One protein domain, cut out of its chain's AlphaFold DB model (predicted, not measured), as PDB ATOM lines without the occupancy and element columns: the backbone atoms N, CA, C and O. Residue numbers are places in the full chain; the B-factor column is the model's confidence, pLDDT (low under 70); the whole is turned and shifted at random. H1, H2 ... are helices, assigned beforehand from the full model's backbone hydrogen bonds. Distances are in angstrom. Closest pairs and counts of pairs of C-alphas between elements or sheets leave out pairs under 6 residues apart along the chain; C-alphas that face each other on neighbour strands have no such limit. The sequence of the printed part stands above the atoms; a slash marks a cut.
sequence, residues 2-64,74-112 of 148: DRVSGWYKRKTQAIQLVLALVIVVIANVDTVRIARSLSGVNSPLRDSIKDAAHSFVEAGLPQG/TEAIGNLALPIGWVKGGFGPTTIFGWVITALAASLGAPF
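Overview. This is residues 2 to 64 and 74 to 112 of the 148 residues of an uncharacterized protein of Verrucomicrobia bacterium (UniProt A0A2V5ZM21). Picture a drawn-out, loosely joined row of helices: at one end the long helix H1 sticks out with residues 2 to 12 free, while its residues 13 to 25 pack slantwise on H5, and the short H2 packs on H5 nearly at right angles. From there H3 reaches away to the other end of the long axis with the small H4 loosely near it, and the long strand-free link of residues 79 to 92 leads from H4 back to H5, which the short H6 follows. The printed part has 102 residues with six named helices, H1 to H6 in order along the chain, and no named strand; the class is all helix. It is only just extended, close to loose, with a radius of gyration of the C-alphas of 19.6 A, and spans 68 by 35 by 22 A.

Along the chain. Find C-alpha 2 at (0.384, -91.591, -46.846); from there H1, residues 2 to 27, runs 37.6 A to C-alpha 27 at (26.383, -72.324, -27.726). Next come H2, residues 31 to 38, and H3, residues 44 to 58, which is 20.7 A long. After the cut look for H4, residues 74 to 78. H5, residues 93 to 107, runs 21.6 A, and H6, residues 109 to 112, ends at C-alpha 112 at (15.174, -92.801, -30.581).

Arrangement. Start with H1, which touches H5 with residues 13 to 25 alone; the closest C-alphas are those of Leu 21 and Ala 103, 4.9 A apart. The two run opposite ways at a steep tilt of 43 degrees. H2 touches H5, the closest C-alphas being those of Val 32 and Gly 98, 5.1 A apart, and their lines are only just about perpendicular, at 73 degrees. H2 and H3 are close but not clearly touching, with the closest C-alphas, those of Ser 37 and Leu 45, 7.1 A apart. H3 and H4 are also close but not clearly touching, with the closest C-alphas, those of Ala 52 and Ala 76, 7.1 A apart. H5 and H6 meet only through their link, and H3 and H5 are apart. In H2, H3, H4 and H5 every O i to N i+4 pair is within hydrogen-bond range; in H1 it is 21 of 22, and H6 is too short for such a pair.

Size, cuts and confidence. The C-alphas farthest apart are those of Arg 3 and Glu 58, at 68.3 A. Residues 65 to 73 are not printed, and C-alphas 64 and 74 are 15.6 A apart across this cut. Residues 2 to 12 and 57 to 64 stand free. The link from H4 to H5 is long. The mean pLDDT of the printed part is 75.0; look for values under 70 at, among others, residues 37 to 46, 59 to 64, 74 to 81 and 87 to 93.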
ATOM      1  N   ASP A   2      -0.984 -91.081 -47.108       57.28
ATOM      2  CA  ASP A   2       0.384 -91.591 -46.846       57.28
ATOM      3  C   ASP A   2       1.527 -90.811 -47.518       57.28
ATOM      4  O   ASP A   2       2.649 -90.747 -47.014       57.28
ATOM      5  N   ARG A   3       1.240 -90.148 -48.643       72.00
ATOM      6  CA  ARG A   3       2.222 -89.368 -49.417       72.00
ATOM      7  C   ARG A   3       2.539 -88.006 -48.793       72.00
ATOM      8  O   ARG A   3       3.688 -87.570 -48.826       72.00
ATOM      9  N   VAL A   4       1.538 -87.352 -48.197       65.81
ATOM     10  CA  VAL A   4       1.724 -86.058 -47.514       65.81
ATOM     11  C   VAL A   4       2.390 -86.241 -46.149       65.81
ATOM     12  O   VAL A   4       3.234 -85.431 -45.766       65.81
ATOM     13  N   SER A   5       2.127 -87.365 -45.477       75.00
ATOM     14  CA  SER A   5       2.769 -87.736 -44.212       75.00
ATOM     15  C   SER A   5       4.287 -87.907 -44.352       75.00
ATOM     16  O   SER A   5       5.051 -87.440 -43.507       75.00
ATOM     17  N   GLY A   6       4.750 -88.530 -45.444       78.19
ATOM     18  CA  GLY A   6       6.180 -88.737 -45.696       78.19
ATOM     19  C   GLY A   6       6.954 -87.440 -45.957       78.19
ATOM     20  O   GLY A   6       8.048 -87.252 -45.420       78.19
ATOM     21  N   TRP A   7       6.379 -86.522 -46.740       81.69
ATOM     22  CA  TRP A   7       6.990 -85.218 -47.017       81.69
ATOM     23  C   TRP A   7       7.084 -84.357 -45.756       81.69
ATOM     24  O   TRP A   7       8.137 -83.779 -45.484       81.69
ATOM     25  N   TYR A   8       6.018 -84.341 -44.951       82.19
ATOM     26  CA  TYR A   8       6.009 -83.632 -43.675       82.19
ATOM     27  C   TYR A   8       7.069 -84.190 -42.720       82.19
ATOM     28  O   TYR A   8       7.876 -83.434 -42.193       82.19
ATOM     29  N   LYS A   9       7.162 -85.519 -42.579       81.44
ATOM     30  CA  LYS A   9       8.160 -86.169 -41.716       81.44
ATOM     31  C   LYS A   9       9.599 -85.799 -42.096       81.44
ATOM     32  O   LYS A   9      10.393 -85.468 -41.218       81.44
ATOM     33  N   ARG A  10       9.928 -85.804 -43.393       82.19
ATOM     34  CA  ARG A  10      11.261 -85.407 -43.889       82.19
ATOM     35  C   ARG A  10      11.551 -83.932 -43.625       82.19
ATOM     36  O   ARG A  10      12.659 -83.594 -43.220       82.19
ATOM     37  N   LYS A  11      10.558 -83.060 -43.818       84.19
ATOM     38  CA  LYS A  11      10.696 -81.631 -43.516       84.19
ATOM     39  C   LYS A  11      10.905 -81.371 -42.033       84.19
ATOM     40  O   LYS A  11      11.807 -80.620 -41.686       84.19
ATOM     41  N   THR A  12      10.133 -82.018 -41.168       85.75
ATOM     42  CA  THR A  12      10.275 -81.871 -39.718       85.75
ATOM     43  C   THR A  12      11.646 -82.348 -39.242       85.75
ATOM     44  O   THR A  12      12.282 -81.640 -38.469       85.75
ATOM     45  N   GLN A  13      12.159 -83.470 -39.764       83.00
ATOM     46  CA  GLN A  13      13.521 -83.923 -39.453       83.00
ATOM     47  C   GLN A  13      14.596 -82.937 -39.929       83.00
ATOM     48  O   GLN A  13      15.538 -82.660 -39.193       83.00
ATOM     49  N   ALA A  14      14.445 -82.357 -41.125       85.31
ATOM     50  CA  ALA A  14      15.375 -81.340 -41.615       85.31
ATOM     51  C   ALA A  14      15.347 -80.067 -40.748       85.31
ATOM     52  O   ALA A  14      16.399 -79.532 -40.411       85.31
ATOM     53  N   ILE A  15      14.160 -79.611 -40.334       86.88
ATOM     54  CA  ILE A  15      14.001 -78.450 -39.444       86.88
ATOM     55  C   ILE A  15      14.636 -78.726 -38.076       86.88
ATOM     56  O   ILE A  15      15.345 -77.869 -37.555       86.88
ATOM     57  N   GLN A  16      14.437 -79.921 -37.512       86.62
ATOM     58  CA  GLN A  16      15.059 -80.328 -36.247       86.62
ATOM     59  C   GLN A  16      16.585 -80.369 -36.342       86.62
ATOM     60  O   GLN A  16      17.258 -79.883 -35.436       86.62
ATOM     61  N   LEU A  17      17.132 -80.897 -37.439       87.94
ATOM     62  CA  LEU A  17      18.574 -80.926 -37.676       87.94
ATOM     63  C   LEU A  17      19.156 -79.510 -37.765       87.94
ATOM     64  O   LEU A  17      20.169 -79.224 -37.134       87.94
ATOM     65  N   VAL A  18      18.506 -78.613 -38.512       90.69
ATOM     66  CA  VAL A  18      18.950 -77.217 -38.634       90.69
ATOM     67  C   VAL A  18      18.860 -76.499 -37.291       90.69
ATOM     68  O   VAL A  18      19.812 -75.830 -36.904       90.69
ATOM     69  N   LEU A  19      17.764 -76.668 -36.548       91.19
ATOM     70  CA  LEU A  19      17.604 -76.065 -35.226       91.19
ATOM     71  C   LEU A  19      18.682 -76.562 -34.252       91.19
ATOM     72  O   LEU A  19      19.311 -75.755 -33.571       91.19
ATOM     73  N   ALA A  20      18.933 -77.874 -34.230       88.50
ATOM     74  CA  ALA A  20      19.991 -78.471 -33.425       88.50
ATOM     75  C   ALA A  20      21.370 -77.916 -33.808       88.50
ATOM     76  O   ALA A  20      22.130 -77.518 -32.930       88.50
ATOM     77  N   LEU A  21      21.673 -77.823 -35.106       89.88
ATOM     78  CA  LEU A  21      22.931 -77.265 -35.598       89.88
ATOM     79  C   LEU A  21      23.102 -75.796 -35.187       89.88
ATOM     80  O   LEU A  21      24.165 -75.419 -34.705       89.88
ATOM     81  N   VAL A  22      22.055 -74.978 -35.324       91.62
ATOM     82  CA  VAL A  22      22.071 -73.563 -34.924       91.62
ATOM     83  C   VAL A  22      22.358 -73.424 -33.430       91.62
ATOM     84  O   VAL A  22      23.240 -72.656 -33.053       91.62
ATOM     85  N   ILE A  23      21.674 -74.193 -32.579       89.12
ATOM     86  CA  ILE A  23      21.896 -74.173 -31.126       89.12
ATOM     87  C   ILE A  23      23.333 -74.589 -30.792       89.12
ATOM     88  O   ILE A  23      23.997 -73.920 -30.003       89.12
ATOM     89  N   VAL A  24      23.829 -75.657 -31.421       89.38
ATOM     90  CA  VAL A  24      25.188 -76.177 -31.218       89.38
ATOM     91  C   VAL A  24      26.254 -75.150 -31.592       89.38
ATOM     92  O   VAL A  24      27.207 -74.971 -30.837       89.38
ATOM     93  N   VAL A  25      26.078 -74.444 -32.713       86.19
ATOM     94  CA  VAL A  25      27.004 -73.396 -33.160       86.19
ATOM     95  C   VAL A  25      26.947 -72.190 -32.224       86.19
ATOM     96  O   VAL A  25      27.991 -71.740 -31.763       86.19
ATOM     97  N   ILE A  26      25.751 -71.687 -31.892       86.38
ATOM     98  CA  ILE A  26      25.587 -70.518 -31.008       86.38
ATOM     99  C   ILE A  26      26.215 -70.785 -29.637       86.38
ATOM    100  O   ILE A  26      27.001 -69.976 -29.144       86.38
ATOM    101  N   ALA A  27      25.895 -71.935 -29.043       83.38
ATOM    102  CA  ALA A  27      26.383 -72.324 -27.726       83.38
ATOM    103  C   ALA A  27      27.817 -72.893 -27.751       83.38
ATOM    104  O   ALA A  27      28.403 -73.109 -26.690       83.38
ATOM    105  N   ASN A  28      28.386 -73.129 -28.940       85.19
ATOM    106  CA  ASN A  28      29.668 -73.800 -29.162       85.19
ATOM    107  C   ASN A  28      29.808 -75.078 -28.312       85.19
ATOM    108  O   ASN A  28      30.739 -75.235 -27.516       85.19
ATOM    109  N   VAL A  29      28.820 -75.966 -28.437       83.69
ATOM    110  CA  VAL A  29      28.764 -77.232 -27.695       83.69
ATOM    111  C   VAL A  29      29.386 -78.327 -28.549       83.69
ATOM    112  O   VAL A  29      28.836 -78.712 -29.573       83.69
ATOM    113  N   ASP A  30      30.534 -78.844 -28.122       84.81
ATOM    114  CA  ASP A  30      31.258 -79.908 -28.819       84.81
ATOM    115  C   ASP A  30      31.343 -81.153 -27.927       84.81
ATOM    116  O   ASP A  30      32.045 -81.168 -26.913       84.81
ATOM    117  N   THR A  31      30.651 -82.227 -28.324       82.31
ATOM    118  CA  THR A  31      30.656 -83.510 -27.602       82.31
ATOM    119  C   THR A  31      32.054 -84.123 -27.494       82.31
ATOM    120  O   THR A  31      32.372 -84.710 -26.465       82.31
ATOM    121  N   VAL A  32      32.908 -83.994 -28.512       78.94
ATOM    122  CA  VAL A  32      34.278 -84.530 -28.510       78.94
ATOM    123  C   VAL A  32      35.155 -83.742 -27.544       78.94
ATOM    124  O   VAL A  32      35.917 -84.337 -26.782       78.94
ATOM    125  N   ARG A  33      35.035 -82.411 -27.534       76.81
ATOM    126  CA  ARG A  33      35.749 -81.551 -26.584       76.81
ATOM    127  C   ARG A  33      35.309 -81.833 -25.151       76.81
ATOM    128  O   ARG A  33      36.164 -82.045 -24.301       76.81
ATOM    129  N   ILE A  34      34.002 -81.924 -24.909       78.19
ATOM    130  CA  ILE A  34      33.439 -82.287 -23.603       78.19
ATOM    131  C   ILE A  34      33.933 -83.672 -23.179       78.19
ATOM    132  O   ILE A  34      34.444 -83.827 -22.072       78.19
ATOM    133  N   ALA A  35      33.856 -84.667 -24.066       79.19
ATOM    134  CA  ALA A  35      34.310 -86.021 -23.777       79.19
ATOM    135  C   ALA A  35      35.798 -86.054 -23.420       79.19
ATOM    136  O   ALA A  35      36.155 -86.687 -22.435       79.19
ATOM    137  N   ARG A  36      36.661 -85.333 -24.148       73.38
ATOM    138  CA  ARG A  36      38.098 -85.247 -23.839       73.38
ATOM    139  C   ARG A  36      38.375 -84.502 -22.538       73.38
ATOM    140  O   ARG A  36      39.202 -84.954 -21.757       73.38
ATOM    141  N   SER A  37      37.679 -83.393 -22.291       67.12
ATOM    142  CA  SER A  37      37.817 -82.610 -21.059       67.12
ATOM    143  C   SER A  37      37.365 -83.374 -19.813       67.12
ATOM    144  O   SER A  37      37.889 -83.103 -18.731       67.12
ATOM    145  N   LEU A  38      36.426 -84.314 -19.961       68.50
ATOM    146  CA  LEU A  38      35.906 -85.155 -18.879       68.50
ATOM    147  C   LEU A  38      36.620 -86.513 -18.759       68.50
ATOM    148  O   LEU A  38      36.743 -87.043 -17.656       68.50
ATOM    149  N   SER A  39      37.083 -87.102 -19.865       68.81
ATOM    150  CA  SER A  39      37.755 -88.405 -19.859       68.81
ATOM    151  C   SER A  39      39.123 -88.306 -19.176       68.81
ATOM    152  O   SER A  39      39.897 -87.395 -19.451       68.81
ATOM    153  N   GLY A  40      39.415 -89.246 -18.274       56.81
ATOM    154  CA  GLY A  40      40.434 -89.152 -17.216       56.81
ATOM    155  C   GLY A  40      41.919 -89.092 -17.603       56.81
ATOM    156  O   GLY A  40      42.752 -89.330 -16.730       56.81
ATOM    157  N   VAL A  41      42.274 -88.761 -18.845       52.75
ATOM    158  CA  VAL A  41      43.666 -88.600 -19.291       52.75
ATOM    159  C   VAL A  41      44.098 -87.145 -19.053       52.75
ATOM    160  O   VAL A  41      43.999 -86.312 -19.944       52.75
ATOM    161  N   ASN A  42      44.530 -86.833 -17.824       53.44
ATOM    162  CA  ASN A  42      45.222 -85.585 -17.439       53.44
ATOM    163  C   ASN A  42      44.563 -84.278 -17.928       53.44
ATOM    164  O   ASN A  42      45.191 -83.458 -18.594       53.44
ATOM    165  N   SER A  43      43.281 -84.081 -17.615       63.03
ATOM    166  CA  SER A  43      42.602 -82.815 -17.905       63.03
ATOM    167  C   SER A  43      43.031 -81.746 -16.885       63.03
ATOM    168  O   SER A  43      42.813 -81.972 -15.691       63.03
ATOM    169  N   PRO A  44      43.536 -80.569 -17.315       63.38
ATOM    170  CA  PRO A  44      43.814 -79.428 -16.431       63.38
ATOM    171  C   PRO A  44      42.624 -79.050 -15.539       63.38
ATOM    172  O   PRO A  44      42.800 -78.575 -14.426       63.38
ATOM    173  N   LEU A  45      41.405 -79.331 -16.014       64.44
ATOM    174  CA  LEU A  45      40.150 -79.129 -15.297       64.44
ATOM    175  C   LEU A  45      40.022 -80.029 -14.061       64.44
ATOM    176  O   LEU A  45      39.487 -79.633 -13.030       64.44
ATOM    177  N   ARG A  46      40.483 -81.278 -14.174       64.75
ATOM    178  CA  ARG A  46      40.448 -82.241 -13.075       64.75
ATOM    179  C   ARG A  46      41.459 -81.851 -12.011       64.75
ATOM    180  O   ARG A  46      41.149 -81.974 -10.834       64.75
ATOM    181  N   ASP A  47      42.635 -81.400 -12.428       71.50
ATOM    182  CA  ASP A  47      43.676 -80.972 -11.501       71.50
ATOM    183  C   ASP A  47      43.277 -79.663 -10.809       71.50
ATOM    184  O   ASP A  47      43.328 -79.614  -9.590       71.50
ATOM    185  N   SER A  48      42.660 -78.700 -11.507       69.56
ATOM    186  CA  SER A  48      42.086 -77.518 -10.847       69.56
ATOM    187  C   SER A  48      40.942 -77.850  -9.879       69.56
ATOM    188  O   SER A  48      40.819 -77.205  -8.843       69.56
ATOM    189  N   ILE A  49      40.104 -78.856 -10.176       72.12
ATOM    190  CA  ILE A  49      39.087 -79.340  -9.223       72.12
ATOM    191  C   ILE A  49      39.746 -80.019  -8.017       72.12
ATOM    192  O   ILE A  49      39.303 -79.803  -6.893       72.12
ATOM    193  N   LYS A  50      40.778 -80.851  -8.224       76.69
ATOM    194  CA  LYS A  50      41.519 -81.494  -7.127       76.69
ATOM    195  C   LYS A  50      42.191 -80.452  -6.241       76.69
ATOM    196  O   LYS A  50      42.084 -80.567  -5.029       76.69
ATOM    197  N   ASP A  51      42.820 -79.443  -6.832       74.81
ATOM    198  CA  ASP A  51      43.495 -78.361  -6.118       74.81
ATOM    199  C   ASP A  51      42.482 -77.501  -5.353       74.81
ATOM    200  O   ASP A  51      42.676 -77.220  -4.172       74.81
ATOM    201  N   ALA A  52      41.342 -77.173  -5.972       71.12
ATOM    202  CA  ALA A  52      40.237 -76.502  -5.290       71.12
ATOM    203  C   ALA A  52      39.701 -77.345  -4.119       71.12
ATOM    204  O   ALA A  52      39.514 -76.824  -3.023       71.12
ATOM    205  N   ALA A  53      39.516 -78.653  -4.307       72.25
ATOM    206  CA  ALA A  53      39.086 -79.557  -3.244       72.25
ATOM    207  C   ALA A  53      40.130 -79.670  -2.118       72.25
ATOM    208  O   ALA A  53      39.757 -79.644  -0.949       72.25
ATOM    209  N   HIS A  54      41.424 -79.732  -2.448       74.38
ATOM    210  CA  HIS A  54      42.512 -79.699  -1.470       74.38
ATOM    211  C   HIS A  54      42.490 -78.399  -0.665       74.38
ATOM    212  O   HIS A  54      42.483 -78.451   0.562       74.38
ATOM    213  N   SER A  55      42.365 -77.250  -1.337       68.50
ATOM    214  CA  SER A  55      42.276 -75.947  -0.672       68.50
ATOM    215  C   SER A  55      41.034 -75.819   0.216       68.50
ATOM    216  O   SER A  55      41.100 -75.224   1.286       68.50
ATOM    217  N   PHE A  56      39.914 -76.438  -0.171       69.69
ATOM    218  CA  PHE A  56      38.685 -76.456   0.621       69.69
ATOM    219  C   PHE A  56      38.801 -77.339   1.872       69.69
ATOM    220  O   PHE A  56      38.254 -77.001   2.920       69.69
ATOM    221  N   VAL A  57      39.529 -78.458   1.790       74.62
ATOM    222  CA  VAL A  57      39.812 -79.323   2.948       74.62
ATOM    223  C   VAL A  57      40.823 -78.666   3.893       74.62
ATOM    224  O   VAL A  57      40.625 -78.714   5.105       74.62
ATOM    225  N   GLU A  58      41.865 -78.018   3.363       73.31
ATOM    226  CA  GLU A  58      42.880 -77.307   4.158       73.31
ATOM    227  C   GLU A  58      42.339 -76.041   4.832       73.31
ATOM    228  O   GLU A  58      42.685 -75.766   5.980       73.31
ATOM    229  N   ALA A  59      41.453 -75.298   4.162       68.50
ATOM    230  CA  ALA A  59      40.781 -74.134   4.742       68.50
ATOM    231  C   ALA A  59      39.801 -74.502   5.874       68.50
ATOM    232  O   ALA A  59      39.367 -73.622   6.621       68.50
ATOM    233  N   GLY A  60      39.474 -75.792   6.023       66.69
ATOM    234  CA  GLY A  60      38.435 -76.289   6.914       66.69
ATOM    235  C   GLY A  60      37.038 -76.011   6.354       66.69
ATOM    236  O   GLY A  60      36.790 -74.975   5.740       66.69
ATOM    237  N   LEU A  61      36.099 -76.945   6.562       62.12
ATOM    238  CA  LEU A  61      34.706 -76.761   6.143       62.12
ATOM    239  C   LEU A  61      34.200 -75.409   6.671       62.12
ATOM    240  O   LEU A  61      34.285 -75.197   7.885       62.12
ATOM    241  N   PRO A  62      33.659 -74.511   5.825       57.00
ATOM    242  CA  PRO A  62      32.998 -73.315   6.313       57.00
ATOM    243  C   PRO A  62      31.841 -73.762   7.208       57.00
ATOM    244  O   PRO A  62      30.815 -74.255   6.735       57.00
ATOM    245  N   GLN A  63      32.046 -73.655   8.520       58.66
ATOM    246  CA  GLN A  63      31.049 -73.993   9.523       58.66
ATOM    247  C   GLN A  63      29.940 -72.945   9.424       58.66
ATOM    248  O   GLN A  63      30.063 -71.828   9.921       58.66
ATOM    249  N   GLY A  64      28.874 -73.292   8.710       62.00
ATOM    250  CA  GLY A  64      27.756 -72.406   8.421       62.00
ATOM    251  C   GLY A  64      26.570 -73.172   7.830       62.00
ATOM    252  O   GLY A  64      26.714 -74.347   7.464       62.00
ATOM    253  N   THR A  74      29.329 -73.530  -5.818       63.53
ATOM    254  CA  THR A  74      28.966 -72.924  -7.108       63.53
ATOM    255  C   THR A  74      29.982 -71.896  -7.598       63.53
ATOM    256  O   THR A  74      30.200 -71.808  -8.801       63.53
ATOM    257  N   GLU A  75      30.643 -71.159  -6.705       64.94
ATOM    258  CA  GLU A  75      31.680 -70.182  -7.065       64.94
ATOM    259  C   GLU A  75      32.978 -70.876  -7.519       64.94
ATOM    260  O   GLU A  75      33.576 -70.501  -8.529       64.94
ATOM    261  N   ALA A  76      33.345 -71.982  -6.859       63.41
ATOM    262  CA  ALA A  76      34.447 -72.848  -7.281       63.41
ATOM    263  C   ALA A  76      34.198 -73.490  -8.663       63.41
ATOM    264  O   ALA A  76      35.116 -73.577  -9.478       63.41
ATOM    265  N   ILE A  77      32.954 -73.894  -8.956       61.44
ATOM    266  CA  ILE A  77      32.551 -74.404 -10.281       61.44
ATOM    267  C   ILE A  77      32.457 -73.267 -11.312       61.44
ATOM    268  O   ILE A  77      32.781 -73.480 -12.475       61.44
ATOM    269  N   GLY A  78      32.048 -72.060 -10.918       63.06
ATOM    270  CA  GLY A  78      31.935 -70.903 -11.813       63.06
ATOM    271  C   GLY A  78      33.280 -70.427 -12.373       63.06
ATOM    272  O   GLY A  78      33.350 -69.998 -13.523       63.06
ATOM    273  N   ASN A  79      34.356 -70.579 -11.596       61.75
ATOM    274  CA  ASN A  79      35.731 -70.305 -12.034       61.75
ATOM    275  C   ASN A  79      36.335 -71.432 -12.881       61.75
ATOM    276  O   ASN A  79      37.398 -71.272 -13.487       61.75
ATOM    277  N   LEU A  80      35.660 -72.579 -12.935       65.56
ATOM    278  CA  LEU A  80      36.070 -73.696 -13.755       65.56
ATOM    279  C   LEU A  80      35.738 -73.362 -15.210       65.56
ATOM    280  O   LEU A  80      34.572 -73.253 -15.582       65.56
ATOM    281  N   ALA A  81      36.764 -73.189 -16.043       62.50
ATOM    282  CA  ALA A  81      36.589 -72.937 -17.469       62.50
ATOM    283  C   ALA A  81      35.937 -74.157 -18.139       62.50
ATOM    284  O   ALA A  81      36.613 -75.060 -18.638       62.50
ATOM    285  N   LEU A  82      34.605 -74.203 -18.115       71.31
ATOM    286  CA  LEU A  82      33.848 -75.276 -18.730       71.31
ATOM    287  C   LEU A  82      34.164 -75.303 -20.233       71.31
ATOM    288  O   LEU A  82      34.255 -74.250 -20.872       71.31
ATOM    289  N   PRO A  83      34.322 -76.492 -20.834       69.06
ATOM    290  CA  PRO A  83      34.644 -76.657 -22.250       69.06
ATOM    291  C   PRO A  83      33.421 -76.411 -23.156       69.06
ATOM    292  O   PRO A  83      33.166 -77.172 -24.086       69.06
ATOM    293  N   ILE A  84      32.661 -75.355 -22.874       75.25
ATOM    294  CA  ILE A  84      31.469 -74.908 -23.597       75.25
ATOM    295  C   ILE A  84      31.622 -73.417 -23.921       75.25
ATOM    296  O   ILE A  84      32.252 -72.673 -23.172       75.25
ATOM    297  N   GLY A  85      31.072 -72.964 -25.045       73.88
ATOM    298  CA  GLY A  85      31.168 -71.561 -25.449       73.88
ATOM    299  C   GLY A  85      32.471 -71.181 -26.167       73.88
ATOM    300  O   GLY A  85      33.354 -71.995 -26.459       73.88
ATOM    301  N   TRP A  86      32.570 -69.901 -26.519       70.50
ATOM    302  CA  TRP A  86      33.631 -69.325 -27.351       70.50
ATOM    303  C   TRP A  86      34.888 -68.997 -26.537       70.50
ATOM    304  O   TRP A  86      35.203 -67.844 -26.259       70.50
ATOM    305  N   VAL A  87      35.616 -70.038 -26.137       64.50
ATOM    306  CA  VAL A  87      36.879 -69.912 -25.391       64.50
ATOM    307  C   VAL A  87      38.029 -69.551 -26.344       64.50
ATOM    308  O   VAL A  87      38.128 -70.115 -27.439       64.50
ATOM    309  N   LYS A  88      38.920 -68.628 -25.944       57.75
ATOM    310  CA  LYS A  88      40.080 -68.221 -26.759       57.75
ATOM    311  C   LYS A  88      40.978 -69.436 -27.051       57.75
ATOM    312  O   LYS A  88      41.496 -70.049 -26.126       57.75
ATOM    313  N   GLY A  89      41.133 -69.783 -28.334       58.72
ATOM    314  CA  GLY A  89      41.969 -70.899 -28.813       58.72
ATOM    315  C   GLY A  89      41.227 -72.176 -29.248       58.72
ATOM    316  O   GLY A  89      41.875 -73.156 -29.591       58.72
ATOM    317  N   GLY A  90      39.888 -72.194 -29.247       58.72
ATOM    318  CA  GLY A  90      39.083 -73.416 -29.442       58.72
ATOM    319  C   GLY A  90      38.587 -73.740 -30.860       58.72
ATOM    320  O   GLY A  90      37.696 -74.582 -30.990       58.72
ATOM    321  N   PHE A  91      39.088 -73.086 -31.912       59.31
ATOM    322  CA  PHE A  91      38.638 -73.350 -33.286       59.31
ATOM    323  C   PHE A  91      39.643 -74.239 -34.024       59.31
ATOM    324  O   PHE A  91      40.678 -73.771 -34.490       59.31
ATOM    325  N   GLY A  92      39.347 -75.539 -34.103       66.19
ATOM    326  CA  GLY A  92      40.129 -76.511 -34.864       66.19
ATOM    327  C   GLY A  92      39.233 -77.482 -35.643       66.19
ATOM    328  O   GLY A  92      38.023 -77.522 -35.415       66.19
ATOM    329  N   PRO A  93      39.793 -78.311 -36.541       68.56
ATOM    330  CA  PRO A  93      39.022 -79.272 -37.340       68.56
ATOM    331  C   PRO A  93      38.198 -80.255 -36.493       68.56
ATOM    332  O   PRO A  93      37.129 -80.703 -36.903       68.56
ATOM    333  N   THR A  94      38.665 -80.559 -35.278       72.94
ATOM    334  CA  THR A  94      37.946 -81.416 -34.328       72.94
ATOM    335  C   THR A  94      36.651 -80.786 -33.825       72.94
ATOM    336  O   THR A  94      35.727 -81.531 -33.518       72.94
ATOM    337  N   THR A  95      36.561 -79.451 -33.797       74.44
ATOM    338  CA  THR A  95      35.375 -78.709 -33.347       74.44
ATOM    339  C   THR A  95      34.211 -78.877 -34.322       74.44
ATOM    340  O   THR A  95      33.084 -79.126 -33.911       74.44
ATOM    341  N   ILE A  96      34.494 -78.841 -35.631       80.50
ATOM    342  CA  ILE A  96      33.485 -79.050 -36.682       80.50
ATOM    343  C   ILE A  96      32.936 -80.479 -36.616       80.50
ATOM    344  O   ILE A  96      31.725 -80.686 -36.670       80.50
ATOM    345  N   PHE A  97      33.817 -81.470 -36.458       84.56
ATOM    346  CA  PHE A  97      33.402 -82.865 -36.304       84.56
ATOM    347  C   PHE A  97      32.577 -83.077 -35.027       84.56
ATOM    348  O   PHE A  97      31.551 -83.758 -35.050       84.56
ATOM    349  N   GLY A  98      32.988 -82.429 -33.935       83.12
ATOM    350  CA  GLY A  98      32.243 -82.367 -32.687       83.12
ATOM    351  C   GLY A  98      30.829 -81.830 -32.869       83.12
ATOM    352  O   GLY A  98      29.873 -82.505 -32.499       83.12
ATOM    353  N   TRP A  99      30.681 -80.675 -33.521       87.44
ATOM    354  CA  TRP A  99      29.379 -80.062 -33.790       87.44
ATOM    355  C   TRP A  99      28.466 -80.939 -34.639       87.44
ATOM    356  O   TRP A  99      27.272 -81.020 -34.356       87.44
ATOM    357  N   VAL A 100      29.003 -81.629 -35.649       87.38
ATOM    358  CA  VAL A 100      28.217 -82.566 -36.465       87.38
ATOM    359  C   VAL A 100      27.688 -83.711 -35.605       87.38
ATOM    360  O   VAL A 100      26.499 -84.016 -35.671       87.38
ATOM    361  N   ILE A 101      28.528 -84.312 -34.756       87.75
ATOM    362  CA  ILE A 101      28.097 -85.380 -33.843       87.75
ATOM    363  C   ILE A 101      27.040 -84.864 -32.863       87.75
ATOM    364  O   ILE A 101      26.014 -85.517 -32.680       87.75
ATOM    365  N   THR A 102      27.256 -83.696 -32.255       88.44
ATOM    366  CA  THR A 102      26.321 -83.107 -31.288       88.44
ATOM    367  C   THR A 102      24.979 -82.768 -31.938       88.44
ATOM    368  O   THR A 102      23.929 -83.102 -31.390       88.44
ATOM    369  N   ALA A 103      24.993 -82.163 -33.127       87.69
ATOM    370  CA  ALA A 103      23.781 -81.820 -33.864       87.69
ATOM    371  C   ALA A 103      23.015 -83.074 -34.306       87.69
ATOM    372  O   ALA A 103      21.799 -83.137 -34.136       87.69
ATOM    373  N   LEU A 104      23.718 -84.100 -34.807       87.62
ATOM    374  CA  LEU A 104      23.104 -85.380 -35.159       87.62
ATOM    375  C   LEU A 104      22.464 -86.035 -33.935       87.62
ATOM    376  O   LEU A 104      21.279 -86.361 -33.993       87.62
ATOM    377  N   ALA A 105      23.199 -86.142 -32.826       87.31
ATOM    378  CA  ALA A 105      22.713 -86.695 -31.565       87.31
ATOM    379  C   ALA A 105      21.431 -85.988 -31.081       87.31
ATOM    380  O   ALA A 105      20.429 -86.636 -30.772       87.31
ATOM    381  N   ALA A 106      21.427 -84.654 -31.078       86.50
ATOM    382  CA  ALA A 106      20.261 -83.871 -30.680       86.50
ATOM    383  C   ALA A 106      19.075 -84.021 -31.655       86.50
ATOM    384  O   ALA A 106      17.920 -84.028 -31.227       86.50
ATOM    385  N   SER A 107      19.339 -84.191 -32.956       86.75
ATOM    386  CA  SER A 107      18.304 -84.267 -33.999       86.75
ATOM    387  C   SER A 107      17.495 -85.573 -34.019       86.75
ATOM    388  O   SER A 107      16.392 -85.586 -34.564       86.75
ATOM    389  N   LEU A 108      17.994 -86.663 -33.415       85.94
ATOM    390  CA  LEU A 108      17.304 -87.967 -33.409       85.94
ATOM    391  C   LEU A 108      16.011 -87.973 -32.569       85.94
ATOM    392  O   LEU A 108      15.132 -88.804 -32.804       85.94
ATOM    393  N   GLY A 109      15.865 -87.027 -31.635       83.50
ATOM    394  CA  GLY A 109      14.655 -86.846 -30.831       83.50
ATOM    395  C   GLY A 109      14.429 -87.910 -29.747       83.50
ATOM    396  O   GLY A 109      15.102 -88.937 -29.679       83.50
ATOM    397  N   ALA A 110      13.451 -87.655 -28.874       79.62
ATOM    398  CA  ALA A 110      13.171 -88.487 -27.700       79.62
ATOM    399  C   ALA A 110      12.830 -89.965 -28.002       79.62
ATOM    400  O   ALA A 110      13.337 -90.815 -27.272       79.62
ATOM    401  N   PRO A 111      12.044 -90.314 -29.049       80.19
ATOM    402  CA  PRO A 111      11.708 -91.714 -29.329       80.19
ATOM    403  C   PRO A 111      12.943 -92.587 -29.574       80.19
ATOM    404  O   PRO A 111      13.058 -93.661 -28.997       80.19
ATOM    405  N   PHE A 112      13.918 -92.088 -30.341       87.44
ATOM    406  CA  PHE A 112      15.174 -92.801 -30.581       87.44
ATOM    407  C   PHE A 112      15.955 -93.047 -29.284       87.44
ATOM    408  O   PHE A 112      16.412 -94.161 -29.032       87.44
TER     409      PHE A 112